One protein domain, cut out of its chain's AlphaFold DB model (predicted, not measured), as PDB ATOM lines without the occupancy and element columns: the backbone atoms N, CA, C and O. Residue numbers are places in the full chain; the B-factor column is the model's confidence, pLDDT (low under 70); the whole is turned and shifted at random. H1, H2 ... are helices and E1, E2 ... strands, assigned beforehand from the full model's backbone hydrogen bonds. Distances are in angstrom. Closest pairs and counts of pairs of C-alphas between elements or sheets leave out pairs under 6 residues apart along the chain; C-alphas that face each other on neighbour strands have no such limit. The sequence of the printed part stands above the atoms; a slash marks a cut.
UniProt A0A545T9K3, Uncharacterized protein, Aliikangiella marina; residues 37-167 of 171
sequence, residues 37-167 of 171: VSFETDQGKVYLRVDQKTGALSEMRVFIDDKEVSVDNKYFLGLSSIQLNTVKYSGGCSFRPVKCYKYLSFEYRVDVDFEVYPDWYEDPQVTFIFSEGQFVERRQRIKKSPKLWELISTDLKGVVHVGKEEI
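AT A GLANCE: This is residues 37 to 167 of the 171 residues of an uncharacterized protein of Aliikangiella marina (UniProt A0A545T9K3). Two antiparallel sheets make a sandwich, only partly face to face and with their strands crossed: a small sheet of E1 to E4 covers part of a larger, twisted sheet of E5 to E10. The short helix H1 lies on the way from the one sheet to the other, and residues 112 to 117, in the long loop between E6 and E7, stick out. The printed part has 131 residues, with one named helix and ten named strands in the order E1 E2 E3 E4 H1 E5 E6 E7 E8 E9 E10, and each sheet has its strands side by side in chain order. The class is mostly strand. The whole is compact, with a radius of gyration of the C-alphas of 15.5 A and spans of 47 by 38 by 27 A.

HOW THE PARTS SIT: The first sheet is a meander, each strand the antiparallel neighbour of the one before: E1, residues 37 to 41, E2, residues 44 to 50, E3, residues 57 to 64, and E4, residues 67 to 70. In the hairpin of E1 and E2, N 39 and O 46 are within hydrogen-bond range at 3.0 A. For E2 and E3, also a hairpin, N 47 and O 61 are 2.8 A apart, and for E3 and E4 N 69 and O 62 are 2.7 A apart. H1, residues 73 to 76, only grazes each of the two sheets; its closest C-alphas to E3 are those of Leu 57 and Phe 76, 6.1 A. H1 is too short for an O i to N i+4 pair, and its one O i to N i+3 pair is within range. The second sheet is also a meander: E5, residues 88 to 95, E6, residues 98 to 107, E7, residues 125 to 131, E8, residues 134 to 145, E9, residues 148 to 155, and E10, residues 160 to 166. Its edge strands are E5 and E10. Within hydrogen-bond range are N 92 and O 101 of E5 and E6 at 2.9 A, N 104 and O 128 of E6 and E7 at 2.9 A, N 127 and O 139 of E7 and E8 at 2.8 A, N 140 and O 152 of E8 and E9 at 2.7 A, and N 151 and O 163 of E9 and E10 at 2.9 A. The sheets form a sandwich, two sheets face to face, with their strands at 49 degrees and the facing parts 10.4 A centre to centre. Between them, the closest C-alphas of E4 and E8 are those of Val 69 and Gln 134, 6.0 A, and those of E2 and E5 are Val 46 and Tyr 89, 7.6 A. E9 and E10 are apart from E1, E2, E3 and E4.

IN THESE COORDINATES: E1 begins at C-alpha 37, (-41.632, 26.608, -55.521), and is 13.3 A long. E2 is 20.4 A long, E3 19.9 A and E4 9.5 A, while H1 measures 5.2 A. E5, 23.2 A long, begins at C-alpha 88, (-44.153, 26.860, -45.182). E6 is 29.5 A long, E7 19.9 A, E8, the longest strand by residues, 33.9 A, and E9 22.7 A. E10, 20.1 A long, ends at C-alpha 166, (-62.787, 17.852, -31.362).

THE WHOLE: The two C-alphas farthest apart, those of Pro 97 and Glu 115, are 49.2 A apart. The printed part has no cut. The links H1 to E5, with 11 residues, and E6 to E7, with 17, are long. In the latter, residues 112 to 117 stand free. The mean pLDDT of the printed part is 91.5, and no printed residue is under 70.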
ATOM      1  N   VAL A  37     -42.120  25.604 -56.463       94.94
ATOM      2  CA  VAL A  37     -41.632  26.608 -55.521       94.94
ATOM      3  C   VAL A  37     -40.259  26.174 -55.025       94.94
ATOM      4  O   VAL A  37     -40.026  24.989 -54.783       94.94
ATOM      5  N   SER A  38     -39.346  27.133 -54.902       95.81
ATOM      6  CA  SER A  38     -38.003  26.926 -54.369       95.81
ATOM      7  C   SER A  38     -37.651  28.080 -53.452       95.81
ATOM      8  O   SER A  38     -37.793  29.237 -53.852       95.81
ATOM      9  N   PHE A  39     -37.212  27.786 -52.234       94.94
ATOM     10  CA  PHE A  39     -36.772  28.811 -51.296       94.94
ATOM     11  C   PHE A  39     -35.766  28.260 -50.286       94.94
ATOM     12  O   PHE A  39     -35.659  27.053 -50.059       94.94
ATOM     13  N   GLU A  40     -35.022  29.180 -49.684       95.19
ATOM     14  CA  GLU A  40     -33.986  28.912 -48.695       95.19
ATOM     15  C   GLU A  40     -34.286  29.690 -47.415       95.19
ATOM     16  O   GLU A  40     -34.758  30.825 -47.449       95.19
ATOM     17  N   THR A  41     -34.026  29.046 -46.285       91.88
ATOM     18  CA  THR A  41     -34.190  29.580 -44.932       91.88
ATOM     19  C   THR A  41     -32.947  29.248 -44.115       91.88
ATOM     20  O   THR A  41     -32.132  28.416 -44.514       91.88
ATOM     21  N   ASP A  42     -32.844  29.817 -42.919       88.88
ATOM     22  CA  ASP A  42     -31.873  29.408 -41.900       88.88
ATOM     23  C   ASP A  42     -32.025  27.931 -41.481       88.88
ATOM     24  O   ASP A  42     -31.071  27.311 -41.019       88.88
ATOM     25  N   GLN A  43     -33.208  27.342 -41.676       87.75
ATOM     26  CA  GLN A  43     -33.490  25.938 -41.378       87.75
ATOM     27  C   GLN A  43     -33.105  24.983 -42.523       87.75
ATOM     28  O   GLN A  43     -33.096  23.761 -42.323       87.75
ATOM     29  N   GLY A  44     -32.822  25.494 -43.726       92.00
ATOM     30  CA  GLY A  44     -32.525  24.691 -44.918       92.00
ATOM     31  C   GLY A  44     -33.238  25.152 -46.192       92.00
ATOM     32  O   GLY A  44     -33.858  26.217 -46.227       92.00
ATOM     33  N   LYS A  45     -33.158  24.329 -47.246       95.12
ATOM     34  CA  LYS A  45     -33.709  24.623 -48.585       95.12
ATOM     35  C   LYS A  45     -34.857  23.686 -48.919       95.12
ATOM     36  O   LYS A  45     -34.800  22.502 -48.596       95.12
ATOM     37  N   VAL A  46     -35.865  24.193 -49.612       96.12
ATOM     38  CA  VAL A  46     -37.021  23.415 -50.062       96.12
ATOM     39  C   VAL A  46     -37.229  23.644 -51.547       96.12
ATOM     40  O   VAL A  46     -37.245  24.783 -52.002       96.12
ATOM     41  N   TYR A  47     -37.439  22.555 -52.280       95.94
ATOM     42  CA  TYR A  47     -37.914  22.549 -53.655       95.94
ATOM     43  C   TYR A  47     -39.119  21.619 -53.766       95.94
ATOM     44  O   TYR A  47     -39.033  20.444 -53.405       95.94
ATOM     45  N   LEU A  48     -40.227  22.134 -54.291       95.81
ATOM     46  CA  LEU A  48     -41.407  21.348 -54.639       95.81
ATOM     47  C   LEU A  48     -41.753  21.573 -56.098       95.81
ATOM     48  O   LEU A  48     -41.697  22.703 -56.586       95.81
ATOM     49  N   ARG A  49     -42.183  20.511 -56.771       94.31
ATOM     50  CA  ARG A  49     -42.698  20.556 -58.136       94.31
ATOM     51  C   ARG A  49     -43.985  19.759 -58.226       94.31
ATOM     52  O   ARG A  49     -44.065  18.654 -57.690       94.31
ATOM     53  N   VAL A  50     -44.959  20.305 -58.939       93.62
ATOM     54  CA  VAL A  50     -46.223  19.633 -59.235       93.62
ATOM     55  C   VAL A  50     -46.289  19.206 -60.697       93.62
ATOM     56  O   VAL A  50     -45.703  19.839 -61.581       93.62
ATOM     57  N   ASP A  51     -47.021  18.128 -60.953       91.25
ATOM     58  CA  ASP A  51     -47.415  17.741 -62.299       91.25
ATOM     59  C   ASP A  51     -48.457  18.731 -62.838       91.25
ATOM     60  O   ASP A  51     -49.466  19.013 -62.195       91.25
ATOM     61  N   GLN A  52     -48.222  19.260 -64.038       85.38
ATOM     62  CA  GLN A  52     -49.045  20.329 -64.614       85.38
ATOM     63  C   GLN A  52     -50.475  19.894 -64.946       85.38
ATOM     64  O   GLN A  52     -51.359  20.739 -65.038       85.38
ATOM     65  N   LYS A  53     -50.700  18.598 -65.185       86.00
ATOM     66  CA  LYS A  53     -52.013  18.085 -65.590       86.00
ATOM     67  C   LYS A  53     -52.892  17.790 -64.386       86.00
ATOM     68  O   LYS A  53     -54.096  17.993 -64.449       86.00
ATOM     69  N   THR A  54     -52.289  17.278 -63.320       86.00
ATOM     70  CA  THR A  54     -53.000  16.785 -62.133       86.00
ATOM     71  C   THR A  54     -52.896  17.721 -60.930       86.00
ATOM     72  O   THR A  54     -53.648  17.571 -59.973       86.00
ATOM     73  N   GLY A  55     -51.939  18.656 -60.932       88.06
ATOM     74  CA  GLY A  55     -51.611  19.494 -59.776       88.06
ATOM     75  C   GLY A  55     -51.029  18.714 -58.589       88.06
ATOM     76  O   GLY A  55     -50.840  19.288 -57.515       88.06
ATOM     77  N   ALA A  56     -50.771  17.412 -58.755       91.25
ATOM     78  CA  ALA A  56     -50.235  16.546 -57.716       91.25
ATOM     79  C   ALA A  56     -48.729  16.764 -57.535       91.25
ATOM     80  O   ALA A  56     -48.034  17.135 -58.482       91.25
ATOM     81  N   LEU A  57     -48.208  16.499 -56.332       93.00
ATOM     82  CA  LEU A  57     -46.767  16.590 -56.077       93.00
ATOM     83  C   LEU A  57     -46.026  15.563 -56.935       93.00
ATOM     84  O   LEU A  57     -46.212  14.359 -56.764       93.00
ATOM     85  N   SER A  58     -45.170  16.037 -57.833       91.81
ATOM     86  CA  SER A  58     -44.318  15.170 -58.644       91.81
ATOM     87  C   SER A  58     -42.945  14.973 -58.013       91.81
ATOM     88  O   SER A  58     -42.321  13.936 -58.206       91.81
ATOM     89  N   GLU A  59     -42.446  15.985 -57.300       92.75
ATOM     90  CA  GLU A  59     -41.098  15.978 -56.746       92.75
ATOM     91  C   GLU A  59     -41.003  16.876 -55.513       92.75
ATOM     92  O   GLU A  59     -41.542  17.985 -55.493       92.75
ATOM     93  N   MET A  60     -40.273  16.402 -54.506       95.62
ATOM     94  CA  MET A  60     -39.924  17.164 -53.318       95.62
ATOM     95  C   MET A  60     -38.473  16.899 -52.945       95.62
ATOM     96  O   MET A  60     -38.082  15.751 -52.751       95.62
ATOM     97  N   ARG A  61     -37.697  17.974 -52.805       94.94
ATOM     98  CA  ARG A  61     -36.331  17.934 -52.282       94.94
ATOM     99  C   ARG A  61     -36.236  18.887 -51.107       94.94
ATOM    100  O   ARG A  61     -36.560  20.068 -51.231       94.94
ATOM    101  N   VAL A  62     -35.800  18.370 -49.967       96.12
ATOM    102  CA  VAL A  62     -35.596  19.159 -48.751       96.12
ATOM    103  C   VAL A  62     -34.142  19.008 -48.349       96.12
ATOM    104  O   VAL A  62     -33.656  17.892 -48.229       96.12
ATOM    105  N   PHE A  63     -33.439  20.115 -48.150       94.69
ATOM    106  CA  PHE A  63     -32.047  20.115 -47.720       94.69
ATOM    107  C   PHE A  63     -31.978  20.541 -46.261       94.69
ATOM    108  O   PHE A  63     -32.387  21.649 -45.913       94.69
ATOM    109  N   ILE A  64     -31.455  19.658 -45.419       92.75
ATOM    110  CA  ILE A  64     -31.266  19.859 -43.984       92.75
ATOM    111  C   ILE A  64     -29.771  19.749 -43.718       92.75
ATOM    112  O   ILE A  64     -29.188  18.693 -43.940       92.75
ATOM    113  N   ASP A  65     -29.166  20.841 -43.246       88.00
ATOM    114  CA  ASP A  65     -27.739  20.907 -42.904       88.00
ATOM    115  C   ASP A  65     -26.863  20.464 -44.098       88.00
ATOM    116  O   ASP A  65     -26.018  19.575 -43.995       88.00
ATOM    117  N   ASP A  66     -27.171  21.039 -45.269       86.62
ATOM    118  CA  ASP A  66     -26.585  20.753 -46.589       86.62
ATOM    119  C   ASP A  66     -26.736  19.312 -47.104       86.62
ATOM    120  O   ASP A  66     -26.179  18.954 -48.143       86.62
ATOM    121  N   LYS A  67     -27.540  18.484 -46.434       91.94
ATOM    122  CA  LYS A  67     -27.873  17.133 -46.890       91.94
ATOM    123  C   LYS A  67     -29.262  17.099 -47.494       91.94
ATOM    124  O   LYS A  67     -30.231  17.520 -46.866       91.94
ATOM    125  N   GLU A  68     -29.355  16.560 -48.702       95.06
ATOM    126  CA  GLU A  68     -30.643  16.267 -49.316       95.06
ATOM    127  C   GLU A  68     -31.329  15.124 -48.563       95.06
ATOM    128  O   GLU A  68     -30.763  14.047 -48.368       95.06
ATOM    129  N   VAL A  69     -32.560  15.377 -48.144       94.12
ATOM    130  CA  VAL A  69     -33.449  14.415 -47.513       94.12
ATOM    131  C   VAL A  69     -34.501  14.029 -48.533       94.12
ATOM    132  O   VAL A  69     -35.328  14.845 -48.947       94.12
ATOM    133  N   SER A  70     -34.458  12.768 -48.948       86.00
ATOM    134  CA  SER A  70     -35.415  12.208 -49.888       86.00
ATOM    135  C   SER A  70     -36.687  11.761 -49.171       86.00
ATOM    136  O   SER A  70     -36.657  11.184 -48.080       86.00
ATOM    137  N   VAL A  71     -37.830  12.015 -49.807       91.88
ATOM    138  CA  VAL A  71     -39.129  11.485 -49.393       91.88
ATOM    139  C   VAL A  71     -39.694  10.686 -50.550       91.88
ATOM    140  O   VAL A  71     -39.745  11.160 -51.680       91.88
ATOM    141  N   ASP A  72     -40.089   9.454 -50.256       90.75
ATOM    142  CA  ASP A  72     -40.621   8.531 -51.251       90.75
ATOM    143  C   ASP A  72     -41.975   9.022 -51.796       90.75
ATOM    144  O   ASP A  72     -42.841   9.477 -51.042       90.75
ATOM    145  N   ASN A  73     -42.180   8.868 -53.105       89.31
ATOM    146  CA  ASN A  73     -43.403   9.260 -53.805       89.31
ATOM    147  C   ASN A  73     -44.674   8.630 -53.220       89.31
ATOM    148  O   ASN A  73     -45.755   9.209 -53.342       89.31
ATOM    149  N   LYS A  74     -44.581   7.478 -52.541       89.62
ATOM    150  CA  LYS A  74     -45.731   6.877 -51.844       89.62
ATOM    151  C   LYS A  74     -46.358   7.822 -50.809       89.62
ATOM    152  O   LYS A  74     -47.557   7.740 -50.558       89.62
ATOM    153  N   TYR A  75     -45.581   8.751 -50.243       91.94
ATOM    154  CA  TYR A  75     -46.072   9.756 -49.296       91.94
ATOM    155  C   TYR A  75     -46.756  10.948 -49.976       91.94
ATOM    156  O   TYR A  75     -47.324  11.796 -49.290       91.94
ATOM    157  N   PHE A  76     -46.755  11.023 -51.306       91.69
ATOM    158  CA  PHE A  76     -47.443  12.074 -52.063       91.69
ATOM    159  C   PHE A  76     -48.847  11.647 -52.497       91.69
ATOM    160  O   PHE A  76     -49.661  12.478 -52.897       91.69
ATOM    161  N   LEU A  77     -49.157  10.351 -52.384       88.56
ATOM    162  CA  LEU A  77     -50.454   9.798 -52.754       88.56
ATOM    163  C   LEU A  77     -51.587  10.475 -51.973       88.56
ATOM    164  O   LEU A  77     -51.523  10.610 -50.746       88.56
ATOM    165  N   GLY A  78     -52.626  10.874 -52.709       85.81
ATOM    166  CA  GLY A  78     -53.802  11.572 -52.183       85.81
ATOM    167  C   GLY A  78     -53.647  13.090 -52.039       85.81
ATOM    168  O   GLY A  78     -54.579  13.732 -51.566       85.81
ATOM    169  N   LEU A  79     -52.505  13.668 -52.435       90.44
ATOM    170  CA  LEU A  79     -52.284  15.116 -52.462       90.44
ATOM    171  C   LEU A  79     -52.492  15.652 -53.888       90.44
ATOM    172  O   LEU A  79     -51.546  15.747 -54.672       90.44
ATOM    173  N   SER A  80     -53.737  15.964 -54.238       86.44
ATOM    174  CA  SER A  80     -54.109  16.622 -55.500       86.44
ATOM    175  C   SER A  80     -54.074  18.143 -55.370       86.44
ATOM    176  O   SER A  80     -54.319  18.672 -54.290       86.44
ATOM    177  N   SER A  81     -53.827  18.852 -56.475       90.69
ATOM    178  CA  SER A  81     -53.997  20.314 -56.555       90.69
ATOM    179  C   SER A  81     -53.336  21.084 -55.400       90.69
ATOM    180  O   SER A  81     -53.997  21.800 -54.644       90.69
ATOM    181  N   ILE A  82     -52.024  20.904 -55.236       93.50
ATOM    182  CA  ILE A  82     -51.251  21.538 -54.160       93.50
ATOM    183  C   ILE A  82     -51.198  23.053 -54.340       93.50
ATOM    184  O   ILE A  82     -50.896  23.563 -55.419       93.50
ATOM    185  N   GLN A  83     -51.415  23.780 -53.248       93.75
ATOM    186  CA  GLN A  83     -51.368  25.235 -53.222       93.75
ATOM    187  C   GLN A  83     -49.949  25.709 -52.901       93.75
ATOM    188  O   GLN A  83     -49.588  25.926 -51.745       93.75
ATOM    189  N   LEU A  84     -49.114  25.859 -53.933       93.69
ATOM    190  CA  LEU A  84     -47.688  26.198 -53.787       93.69
ATOM    191  C   LEU A  84     -47.421  27.513 -53.030       93.69
ATOM    192  O   LEU A  84     -46.376  27.664 -52.404       93.69
ATOM    193  N   ASN A  85     -48.364  28.453 -53.047       93.88
ATOM    194  CA  ASN A  85     -48.306  29.713 -52.300       93.88
ATOM    195  C   ASN A  85     -48.489  29.546 -50.778       93.88
ATOM    196  O   ASN A  85     -48.223  30.483 -50.031       93.88
ATOM    197  N   THR A  86     -48.947  28.382 -50.312       95.81
ATOM    198  CA  THR A  86     -49.172  28.083 -48.882       95.81
ATOM    199  C   THR A  86     -48.008  27.327 -48.242       95.81
ATOM    200  O   THR A  86     -48.059  26.991 -47.057       95.81
ATOM    201  N   VAL A  87     -46.958  27.051 -49.020       96.56
ATOM    202  CA  VAL A  87     -45.809  26.266 -48.578       96.56
ATOM    203  C   VAL A  87     -45.047  27.018 -47.492       96.56
ATOM    204  O   VAL A  87     -44.617  28.155 -47.672       96.56
ATOM    205  N   LYS A  88     -44.872  26.353 -46.351       95.94
ATOM    206  CA  LYS A  88     -44.153  26.860 -45.182       95.94
ATOM    207  C   LYS A  88     -43.127  25.838 -44.740       95.94
ATOM    208  O   LYS A  88     -43.432  24.650 -44.651       95.94
ATOM    209  N   TYR A  89     -41.939  26.318 -44.408       96.00
ATOM    210  CA  TYR A  89     -40.888  25.515 -43.805       96.00
ATOM    211  C   TYR A  89     -40.500  26.138 -42.471       96.00
ATOM    212  O   TYR A  89     -40.237  27.335 -42.393       96.00
ATOM    213  N   SER A  90     -40.535  25.338 -41.415       93.81
ATOM    214  CA  SER A  90     -40.269  25.785 -40.049       93.81
ATOM    215  C   SER A  90     -39.442  24.749 -39.303       93.81
ATOM    216  O   SER A  90     -39.393  23.584 -39.692       93.81
ATOM    217  N   GLY A  91     -38.783  25.166 -38.229       91.69
ATOM    218  CA  GLY A  91     -37.972  24.285 -37.402       91.69
ATOM    219  C   GLY A  91     -38.014  24.703 -35.942       91.69
ATOM    220  O   GLY A  91     -38.277  25.861 -35.619       91.69
ATOM    221  N   GLY A  92     -37.779  23.744 -35.054       89.31
ATOM    222  CA  GLY A  92     -37.713  23.986 -33.621       89.31
ATOM    223  C   GLY A  92     -37.120  22.803 -32.870       89.31
ATOM    224  O   GLY A  92     -37.198  21.659 -33.319       89.31
ATOM    225  N   CYS A  93     -36.533  23.074 -31.707       88.81
ATOM    226  CA  CYS A  93     -35.972  22.048 -30.837       88.81
ATOM    227  C   CYS A  93     -36.726  22.003 -29.509       88.81
ATOM    228  O   CYS A  93     -36.947  23.029 -28.867       88.81
ATOM    229  N   SER A  94     -37.100  20.801 -29.078       84.94
ATOM    230  CA  SER A  94     -37.466  20.547 -27.684       84.94
ATOM    231  C   SER A  94     -36.195  20.454 -26.847       84.94
ATOM    232  O   SER A  94     -35.193  19.931 -27.325       84.94
ATOM    233  N   PHE A  95     -36.223  20.934 -25.601       80.75
ATOM    234  CA  PHE A  95     -35.056  20.931 -24.711       80.75
ATOM    235  C   PHE A  95     -34.952  19.681 -23.817       80.75
ATOM    236  O   PHE A  95     -33.936  19.514 -23.142       80.75
ATOM    237  N   ARG A  96     -35.968  18.798 -23.763       75.00
ATOM    238  CA  ARG A  96     -35.973  17.608 -22.879       75.00
ATOM    239  C   ARG A  96     -36.789  16.423 -23.442       75.00
ATOM    240  O   ARG A  96     -38.007  16.421 -23.269       75.00
ATOM    241  N   PRO A  97     -36.157  15.376 -24.016       75.94
ATOM    242  CA  PRO A  97     -34.773  15.329 -24.514       75.94
ATOM    243  C   PRO A  97     -34.541  16.344 -25.645       75.94
ATOM    244  O   PRO A  97     -35.508  16.779 -26.271       75.94
ATOM    245  N   VAL A  98     -33.276  16.707 -25.913       82.94
ATOM    246  CA  VAL A  98     -32.949  17.587 -27.048       82.94
ATOM    247  C   VAL A  98     -33.284  16.864 -28.345       82.94
ATOM    248  O   VAL A  98     -32.585  15.934 -28.738       82.94
ATOM    249  N   LYS A  99     -34.382  17.271 -28.978       87.25
ATOM    250  CA  LYS A  99     -34.820  16.759 -30.277       87.25
ATOM    251  C   LYS A  99     -35.250  17.923 -31.141       87.25
ATOM    252  O   LYS A  99     -36.131  18.690 -30.749       87.25
ATOM    253  N   CYS A 100     -34.613  18.041 -32.296       88.88
ATOM    254  CA  CYS A 100     -34.896  19.079 -33.268       88.88
ATOM    255  C   CYS A 100     -35.728  18.504 -34.401       88.88
ATOM    256  O   CYS A 100     -35.379  17.479 -34.987       88.88
ATOM    257  N   TYR A 101     -36.813  19.198 -34.704       93.19
ATOM    258  CA  TYR A 101     -37.735  18.843 -35.760       93.19
ATOM    259  C   TYR A 101     -37.808  19.974 -36.770       93.19
ATOM    260  O   TYR A 101     -37.772  21.153 -36.411       93.19
ATOM    261  N   LYS A 102     -37.932  19.600 -38.039       95.25
ATOM    262  CA  LYS A 102     -38.235  20.512 -39.137       95.25
ATOM    263  C   LYS A 102     -39.552  20.076 -39.769       95.25
ATOM    264  O   LYS A 102     -39.849  18.883 -39.840       95.25
ATOM    265  N   TYR A 103     -40.351  21.039 -40.196       96.06
ATOM    266  CA  TYR A 103     -41.709  20.835 -40.675       96.06
ATOM    267  C   TYR A 103     -41.880  21.553 -42.003       96.06
ATOM    268  O   TYR A 103     -41.672  22.764 -42.082       96.06
ATOM    269  N   LEU A 104     -42.286  20.811 -43.026       97.31
ATOM    270  CA  LEU A 104     -42.710  21.355 -44.310       97.31
ATOM    271  C   LEU A 104     -44.211  21.140 -44.455       97.31
ATOM    272  O   LEU A 104     -44.662  19.997 -44.482       97.31
ATOM    273  N   SER A 105     -44.980  22.216 -44.551       97.62
ATOM    274  CA  SER A 105     -46.440  22.150 -44.625       97.62
ATOM    275  C   SER A 105     -46.991  22.951 -45.790       97.62
ATOM    276  O   SER A 105     -46.442  24.000 -46.123       97.62
ATOM    277  N   PHE A 106     -48.100  22.493 -46.357       97.44
ATOM    278  CA  PHE A 106     -48.860  23.207 -47.380       97.44
ATOM    279  C   PHE A 106     -50.300  22.699 -47.437       97.44
ATOM    280  O   PHE A 106     -50.616  21.608 -46.955       97.44
ATOM    281  N   GLU A 107     -51.167  23.504 -48.029       97.19
ATOM    282  CA  GLU A 107     -52.559  23.170 -48.305       97.19
ATOM    283  C   GLU A 107     -52.694  22.518 -49.682       97.19
ATOM    284  O   GLU A 107     -51.886  22.727 -50.595       97.19
ATOM    285  N   TYR A 108     -53.724  21.698 -49.833       94.62
ATOM    286  CA  TYR A 108     -54.050  21.029 -51.083       94.62
ATOM    287  C   TYR A 108     -55.566  20.916 -51.214       94.62
ATOM    288  O   TYR A 108     -56.276  20.871 -50.210       94.62
ATOM    289  N   ARG A 109     -56.070  20.889 -52.448       90.69
ATOM    290  CA  ARG A 109     -57.515  20.799 -52.680       90.69
ATOM    291  C   ARG A 109     -57.949  19.352 -52.807       90.69
ATOM    292  O   ARG A 109     -57.313  18.545 -53.488       90.69
ATOM    293  N   VAL A 110     -59.073  19.053 -52.176       86.56
ATOM    294  CA  VAL A 110     -59.813  17.812 -52.387       86.56
ATOM    295  C   VAL A 110     -61.063  18.175 -53.157       86.56
ATOM    296  O   VAL A 110     -61.758  19.111 -52.766       86.56
ATOM    297  N   ASP A 111     -61.347  17.431 -54.221       79.69
ATOM    298  CA  ASP A 111     -62.605  17.564 -54.945       79.69
ATOM    299  C   ASP A 111     -63.743  17.127 -54.017       79.69
ATOM    300  O   ASP A 111     -63.985  15.941 -53.788       79.69
ATOM    301  N   VAL A 112     -64.385  18.118 -53.409       80.62
ATOM    302  CA  VAL A 112     -65.559  17.962 -52.559       80.62
ATOM    303  C   VAL A 112     -66.776  18.439 -53.332       80.62
ATOM    304  O   VAL A 112     -66.797  19.550 -53.861       80.62
ATOM    305  N   ASP A 113     -67.790  17.587 -53.399       80.00
ATOM    306  CA  ASP A 113     -69.040  17.896 -54.085       80.00
ATOM    307  C   ASP A 113     -69.965  18.670 -53.137       80.00
ATOM    308  O   ASP A 113     -70.833  18.109 -52.465       80.00
ATOM    309  N   PHE A 114     -69.687  19.965 -52.993       80.06
ATOM    310  CA  PHE A 114     -70.562  20.901 -52.299       80.06
ATOM    311  C   PHE A 114     -71.273  21.783 -53.323       80.06
ATOM    312  O   PHE A 114     -70.620  22.475 -54.100       80.06
ATOM    313  N   GLU A 115     -72.605  21.842 -53.261       84.69
ATOM    314  CA  GLU A 115     -73.375  22.829 -54.032       84.69
ATOM    315  C   GLU A 115     -72.984  24.266 -53.643       84.69
ATOM    316  O   GLU A 115     -72.874  25.149 -54.492       84.69
ATOM    317  N   VAL A 116     -72.738  24.487 -52.347       86.75
ATOM    318  CA  VAL A 116     -72.224  25.734 -51.771       86.75
ATOM    319  C   VAL A 116     -71.216  25.377 -50.685       86.75
ATOM    320  O   VAL A 116     -71.519  24.588 -49.787       86.75
ATOM    321  N   TYR A 117     -70.023  25.968 -50.751       86.12
ATOM    322  CA  TYR A 117     -68.995  25.761 -49.734       86.12
ATOM    323  C   TYR A 117     -69.473  26.301 -48.383       86.12
ATOM    324  O   TYR A 117     -69.827  27.479 -48.292       86.12
ATOM    325  N   PRO A 118     -69.499  25.472 -47.329       89.88
ATOM    326  CA  PRO A 118     -69.919  25.939 -46.022       89.88
ATOM    327  C   PRO A 118     -68.838  26.819 -45.380       89.88
ATOM    328  O   PRO A 118     -67.653  26.559 -45.551       89.88
ATOM    329  N   ASP A 119     -69.237  27.783 -44.545       92.25
ATOM    330  CA  ASP A 119     -68.320  28.741 -43.889       92.25
ATOM    331  C   ASP A 119     -67.232  28.087 -43.029       92.25
ATOM    332  O   ASP A 119     -66.202  28.682 -42.724       92.25
ATOM    333  N   TRP A 120     -67.484  26.862 -42.568       90.12
ATOM    334  CA  TRP A 120     -66.516  26.115 -41.781       90.12
ATOM    335  C   TRP A 120     -65.495  25.378 -42.642       90.12
ATOM    336  O   TRP A 120     -64.541  24.880 -42.052       90.12
ATOM    337  N   TYR A 121     -65.688  25.250 -43.958       92.00
ATOM    338  CA  TYR A 121     -64.768  24.532 -44.836       92.00
ATOM    339  C   TYR A 121     -63.404  25.215 -44.857       92.00
ATOM    340  O   TYR A 121     -63.295  26.428 -45.012       92.00
ATOM    341  N   GLU A 122     -62.366  24.404 -44.711       93.25
ATOM    342  CA  GLU A 122     -60.975  24.810 -44.853       93.25
ATOM    343  C   GLU A 122     -60.284  23.758 -45.717       93.25
ATOM    344  O   GLU A 122     -60.541  22.557 -45.554       93.25
ATOM    345  N   ASP A 123     -59.420  24.211 -46.627       94.69
ATOM    346  CA  ASP A 123     -58.629  23.309 -47.454       94.69
ATOM    347  C   ASP A 123     -57.770  22.396 -46.560       94.69
ATOM    348  O   ASP A 123     -57.173  22.848 -45.575       94.69
ATOM    349  N   PRO A 124     -57.693  21.093 -46.869       95.69
ATOM    350  CA  PRO A 124     -56.812  20.176 -46.169       95.69
ATOM    351  C   PRO A 124     -55.359  20.639 -46.136       95.69
ATOM    352  O   PRO A 124     -54.796  21.074 -47.141       95.69
ATOM    353  N   GLN A 125     -54.716  20.445 -44.989       97.25
ATOM    354  CA  GLN A 125     -53.296  20.719 -44.817       97.25
ATOM    355  C   GLN A 125     -52.522  19.415 -44.664       97.25
ATOM    356  O   GLN A 125     -52.921  18.530 -43.903       97.25
ATOM    357  N   VAL A 126     -51.384  19.312 -45.345       97.69
ATOM    358  CA  VAL A 126     -50.391  18.258 -45.131       97.69
ATOM    359  C   VAL A 126     -49.135  18.847 -44.496       97.69
ATOM    360  O   VAL A 126     -48.762  19.986 -44.757       97.69
ATOM    361  N   THR A 127     -48.489  18.073 -43.631       97.75
ATOM    362  CA  THR A 127     -47.215  18.394 -42.988       97.75
ATOM    363  C   THR A 127     -46.286  17.188 -43.067       97.75
ATOM    364  O   THR A 127     -46.631  16.096 -42.615       97.75
ATOM    365  N   PHE A 128     -45.095  17.391 -43.614       97.50
ATOM    366  CA  PHE A 128     -43.984  16.449 -43.590       97.50
ATOM    367  C   PHE A 128     -43.057  16.822 -42.441       97.50
ATOM    368  O   PHE A 128     -42.669  17.985 -42.301       97.50
ATOM    369  N   ILE A 129     -42.722  15.837 -41.616       96.38
ATOM    370  CA  ILE A 129     -41.911  16.025 -40.418       96.38
ATOM    371  C   ILE A 129     -40.561  15.368 -40.633       96.38
ATOM    372  O   ILE A 129     -40.473  14.213 -41.056       96.38
ATOM    373  N   PHE A 130     -39.519  16.116 -40.298       95.38
ATOM    374  CA  PHE A 130     -38.135  15.701 -40.403       95.38
ATOM    375  C   PHE A 130     -37.455  15.814 -39.044       95.38
ATOM    376  O   PHE A 130     -37.721  16.741 -38.281       95.38
ATOM    377  N   SER A 131     -36.559  14.882 -38.748       92.75
ATOM    378  CA  SER A 131     -35.739  14.865 -37.537       92.75
ATOM    379  C   SER A 131     -34.383  14.290 -37.893       92.75
ATOM    380  O   SER A 131     -34.312  13.338 -38.663       92.75
ATOM    381  N   GLU A 132     -33.313  14.860 -37.338       87.88
ATOM    382  CA  GLU A 132     -31.946  14.332 -37.504       87.88
ATOM    383  C   GLU A 132     -31.548  14.116 -38.984       87.88
ATOM    384  O   GLU A 132     -30.846  13.168 -39.333       87.88
ATOM    385  N   GLY A 133     -32.021  14.993 -39.879       88.19
ATOM    386  CA  GLY A 133     -31.749  14.905 -41.321       88.19
ATOM    387  C   GLY A 133     -32.473  13.762 -42.037       88.19
ATOM    388  O   GLY A 133     -32.040  13.342 -43.104       88.19
ATOM    389  N   GLN A 134     -33.560  13.243 -41.465       92.31
ATOM    390  CA  GLN A 134     -34.371  12.183 -42.056       92.31
ATOM    391  C   GLN A 134     -35.850  12.550 -42.038       92.31
ATOM    392  O   GLN A 134     -36.319  13.265 -41.152       92.31
ATOM    393  N   PHE A 135     -36.598  12.038 -43.013       94.56
ATOM    394  CA  PHE A 135     -38.056  12.024 -42.964       94.56
ATOM    395  C   PHE A 135     -38.529  11.117 -41.822       94.56
ATOM    396  O   PHE A 135     -37.928  10.075 -41.577       94.56
ATOM    397  N   VAL A 136     -39.593  11.516 -41.122       94.81
ATOM    398  CA  VAL A 136     -40.133  10.801 -39.951       94.81
ATOM    399  C   VAL A 136     -41.586  10.407 -40.165       94.81
ATOM    400  O   VAL A 136     -41.962   9.260 -39.952       94.81
ATOM    401  N   GLU A 137     -42.430  11.356 -40.548       95.56
ATOM    402  CA  GLU A 137     -43.857  11.095 -40.711       95.56
ATOM    403  C   GLU A 137     -44.506  12.146 -41.606       95.56
ATOM    404  O   GLU A 137     -44.072  13.300 -41.682       95.56
ATOM    405  N   ARG A 138     -45.591  11.737 -42.259       96.69
ATOM    406  CA  ARG A 138     -46.532  12.630 -42.930       96.69
ATOM    407  C   ARG A 138     -47.777  12.747 -42.066       96.69
ATOM    408  O   ARG A 138     -48.304  11.731 -41.624       96.69
ATOM    409  N   ARG A 139     -48.288  13.958 -41.871       97.06
ATOM    410  CA  ARG A 139     -49.570  14.224 -41.208       97.06
ATOM    411  C   ARG A 139     -50.477  15.026 -42.122       97.06
ATOM    412  O   ARG A 139     -50.011  15.929 -42.802       97.06
ATOM    413  N   GLN A 140     -51.760  14.714 -42.120       96.50
ATOM    414  CA  GLN A 140     -52.805  15.458 -42.806       96.50
ATOM    415  C   GLN A 140     -53.876  15.837 -41.794       96.50
ATOM    416  O   GLN A 140     -54.224  15.040 -40.920       96.50
ATOM    417  N   ARG A 141     -54.398  17.050 -41.925       95.75
ATOM    418  CA  ARG A 141     -55.457  17.590 -41.081       95.75
ATOM    419  C   ARG A 141     -56.579  18.086 -41.984       95.75
ATOM    420  O   ARG A 141     -56.360  18.955 -42.823       95.75
ATOM    421  N   ILE A 142     -57.760  17.485 -41.839       94.62
ATOM    422  CA  ILE A 142     -58.923  17.711 -42.704       94.62
ATOM    423  C   ILE A 142     -60.100  18.140 -41.834       94.62
ATOM    424  O   ILE A 142     -60.523  17.390 -40.950       94.62
ATOM    425  N   LYS A 143     -60.660  19.323 -42.085       93.38
ATOM    426  CA  LYS A 143     -61.839  19.793 -41.355       93.38
ATOM    427  C   LYS A 143     -63.082  19.105 -41.906       93.38
ATOM    428  O   LYS A 143     -63.436  19.285 -43.065       93.38
ATOM    429  N   LYS A 144     -63.734  18.275 -41.089       91.19
ATOM    430  CA  LYS A 144     -64.933  17.514 -41.490       91.19
ATOM    431  C   LYS A 144     -66.229  18.214 -41.104       91.19
ATOM    432  O   LYS A 144     -67.271  17.920 -41.677       91.19
ATOM    433  N   SER A 145     -66.186  19.077 -40.092       91.31
ATOM    434  CA  SER A 145     -67.338  19.840 -39.611       91.31
ATOM    435  C   SER A 145     -66.872  21.058 -38.795       91.31
ATOM    436  O   SER A 145     -65.679  21.170 -38.499       91.31
ATOM    437  N   PRO A 146     -67.783  21.937 -38.331       89.88
ATOM    438  CA  PRO A 146     -67.431  23.059 -37.455       89.88
ATOM    439  C   PRO A 146     -66.677  22.680 -36.175       89.88
ATOM    440  O   PRO A 146     -66.058  23.544 -35.560       89.88
ATOM    441  N   LYS A 147     -66.773  21.421 -35.731       92.25
ATOM    442  CA  LYS A 147     -66.207  20.959 -34.457       92.25
ATOM    443  C   LYS A 147     -65.233  19.799 -34.601       92.25
ATOM    444  O   LYS A 147     -64.677  19.389 -33.592       92.25
ATOM    445  N   LEU A 148     -65.056  19.250 -35.800       92.62
ATOM    446  CA  LEU A 148     -64.332  17.999 -35.988       92.62
ATOM    447  C   LEU A 148     -63.246  18.141 -37.047       92.62
ATOM    448  O   LEU A 148     -63.527  18.456 -38.207       92.62
ATOM    449  N   TRP A 149     -62.034  17.787 -36.643       94.31
ATOM    450  CA  TRP A 149     -60.914  17.534 -37.531       94.31
ATOM    451  C   TRP A 149     -60.633  16.038 -37.599       94.31
ATOM    452  O   TRP A 149     -60.602  15.340 -36.586       94.31
ATOM    453  N   GLU A 150     -60.412  15.546 -38.810       95.19
ATOM    454  CA  GLU A 150     -59.814  14.242 -39.059       95.19
ATOM    455  C   GLU A 150     -58.302  14.419 -39.194       95.19
ATOM    456  O   GLU A 150     -57.828  15.282 -39.939       95.19
ATOM    457  N   LEU A 151     -57.556  13.604 -38.455       96.06
ATOM    458  CA  LEU A 151     -56.100  13.596 -38.452       96.06
ATOM    459  C   LEU A 151     -55.631  12.279 -39.060       96.06
ATOM    460  O   LEU A 151     -55.924  11.216 -38.521       96.06
ATOM    461  N   ILE A 152     -54.901  12.335 -40.165       95.62
ATOM    462  CA  ILE A 152     -54.346  11.147 -40.819       95.62
ATOM    463  C   ILE A 152     -52.830  11.236 -40.715       95.62
ATOM    464  O   ILE A 152     -52.246  12.204 -41.191       95.62
ATOM    465  N   SER A 153     -52.173  10.249 -40.115       95.56
ATOM    466  CA  SER A 153     -50.712  10.155 -40.126       95.56
ATOM    467  C   SER A 153     -50.238   8.920 -40.878       95.56
ATOM    468  O   SER A 153     -50.920   7.899 -40.937       95.56
ATOM    469  N   THR A 154     -49.073   9.026 -41.504       95.50
ATOM    470  CA  THR A 154     -48.401   7.927 -42.194       95.50
ATOM    471  C   THR A 154     -46.959   7.876 -41.715       95.50
ATOM    472  O   THR A 154     -46.218   8.849 -41.884       95.50
ATOM    473  N   ASP A 155     -46.585   6.767 -41.083       92.69
ATOM    474  CA  ASP A 155     -45.247   6.565 -40.520       92.69
ATOM    475  C   ASP A 155     -44.222   6.123 -41.584       92.69
ATOM    476  O   ASP A 155     -44.559   5.913 -42.750       92.69
ATOM    477  N   LEU A 156     -42.962   5.924 -41.177       91.75
ATOM    478  CA  LEU A 156     -41.877   5.476 -42.067       91.75
ATOM    479  C   LEU A 156     -42.112   4.111 -42.725       91.75
ATOM    480  O   LEU A 156     -41.542   3.821 -43.784       91.75
ATOM    481  N   LYS A 157     -42.928   3.256 -42.103       88.94
ATOM    482  CA  LYS A 157     -43.290   1.937 -42.631       88.94
ATOM    483  C   LYS A 157     -44.445   2.033 -43.630       88.94
ATOM    484  O   LYS A 157     -44.752   1.042 -44.286       88.94
ATOM    485  N   GLY A 158     -45.039   3.215 -43.798       86.00
ATOM    486  CA  GLY A 158     -46.224   3.432 -44.618       86.00
ATOM    487  C   GLY A 158     -47.522   3.037 -43.910       86.00
ATOM    488  O   GLY A 158     -48.554   2.932 -44.570       86.00
ATOM    489  N   VAL A 159     -47.492   2.797 -42.595       90.38
ATOM    490  CA  VAL A 159     -48.690   2.480 -41.817       90.38
ATOM    491  C   VAL A 159     -49.498   3.757 -41.632       90.38
ATOM    492  O   VAL A 159     -48.975   4.783 -41.197       90.38
ATOM    493  N   VAL A 160     -50.781   3.685 -41.984       93.06
ATOM    494  CA  VAL A 160     -51.719   4.802 -41.869       93.06
ATOM    495  C   VAL A 160     -52.464   4.713 -40.541       93.06
ATOM    496  O   VAL A 160     -53.078   3.692 -40.234       93.06
ATOM    497  N   HIS A 161     -52.457   5.803 -39.781       94.44
ATOM    498  CA  HIS A 161     -53.255   5.970 -38.571       94.44
ATOM    499  C   HIS A 161     -54.280   7.080 -38.783       94.44
ATOM    500  O   HIS A 161     -53.950   8.143 -39.307       94.44
ATOM    501  N   VAL A 162     -55.521   6.842 -38.357       94.69
ATOM    502  CA  VAL A 162     -56.612   7.816 -38.455       94.69
ATOM    503  C   VAL A 162     -57.098   8.154 -37.052       94.69
ATOM    504  O   VAL A 162     -57.484   7.272 -36.286       94.69
ATOM    505  N   GLY A 163     -57.062   9.438 -36.721       93.31
ATOM    506  CA  GLY A 163     -57.512  10.015 -35.464       93.31
ATOM    507  C   GLY A 163     -58.537  11.127 -35.679       93.31
ATOM    508  O   GLY A 163     -58.838  11.526 -36.806       93.31
ATOM    509  N   LYS A 164     -59.082  11.629 -34.570       92.69
ATOM    510  CA  LYS A 164     -60.070  12.712 -34.537       92.69
ATOM    511  C   LYS A 164     -59.689  13.728 -33.467       92.69
ATOM    512  O   LYS A 164     -59.244  13.341 -32.391       92.69
ATOM    513  N   GLU A 165     -59.895  15.001 -33.764       88.81
ATOM    514  CA  GLU A 165     -59.709  16.117 -32.837       88.81
ATOM    515  C   GLU A 165     -61.013  16.919 -32.789       88.81
ATOM    516  O   GLU A 165     -61.506  17.390 -33.818       88.81
ATOM    517  N   GLU A 166     -61.592  17.045 -31.594       84.50
ATOM    518  CA  GLU A 166     -62.787  17.852 -31.362       84.50
ATOM    519  C   GLU A 166     -62.397  19.243 -30.861       84.50
ATOM    520  O   GLU A 166     -61.652  19.383 -29.890       84.50
ATOM    521  N   ILE A 167     -62.932  20.287 -31.497       76.00
ATOM    522  CA  ILE A 167     -62.771  21.657 -31.009       76.00
ATOM    523  C   ILE A 167     -63.682  21.832 -29.793       76.00
ATOM    524  O   ILE A 167     -64.886  22.085 -29.918       76.00
TER     525      ILE A 167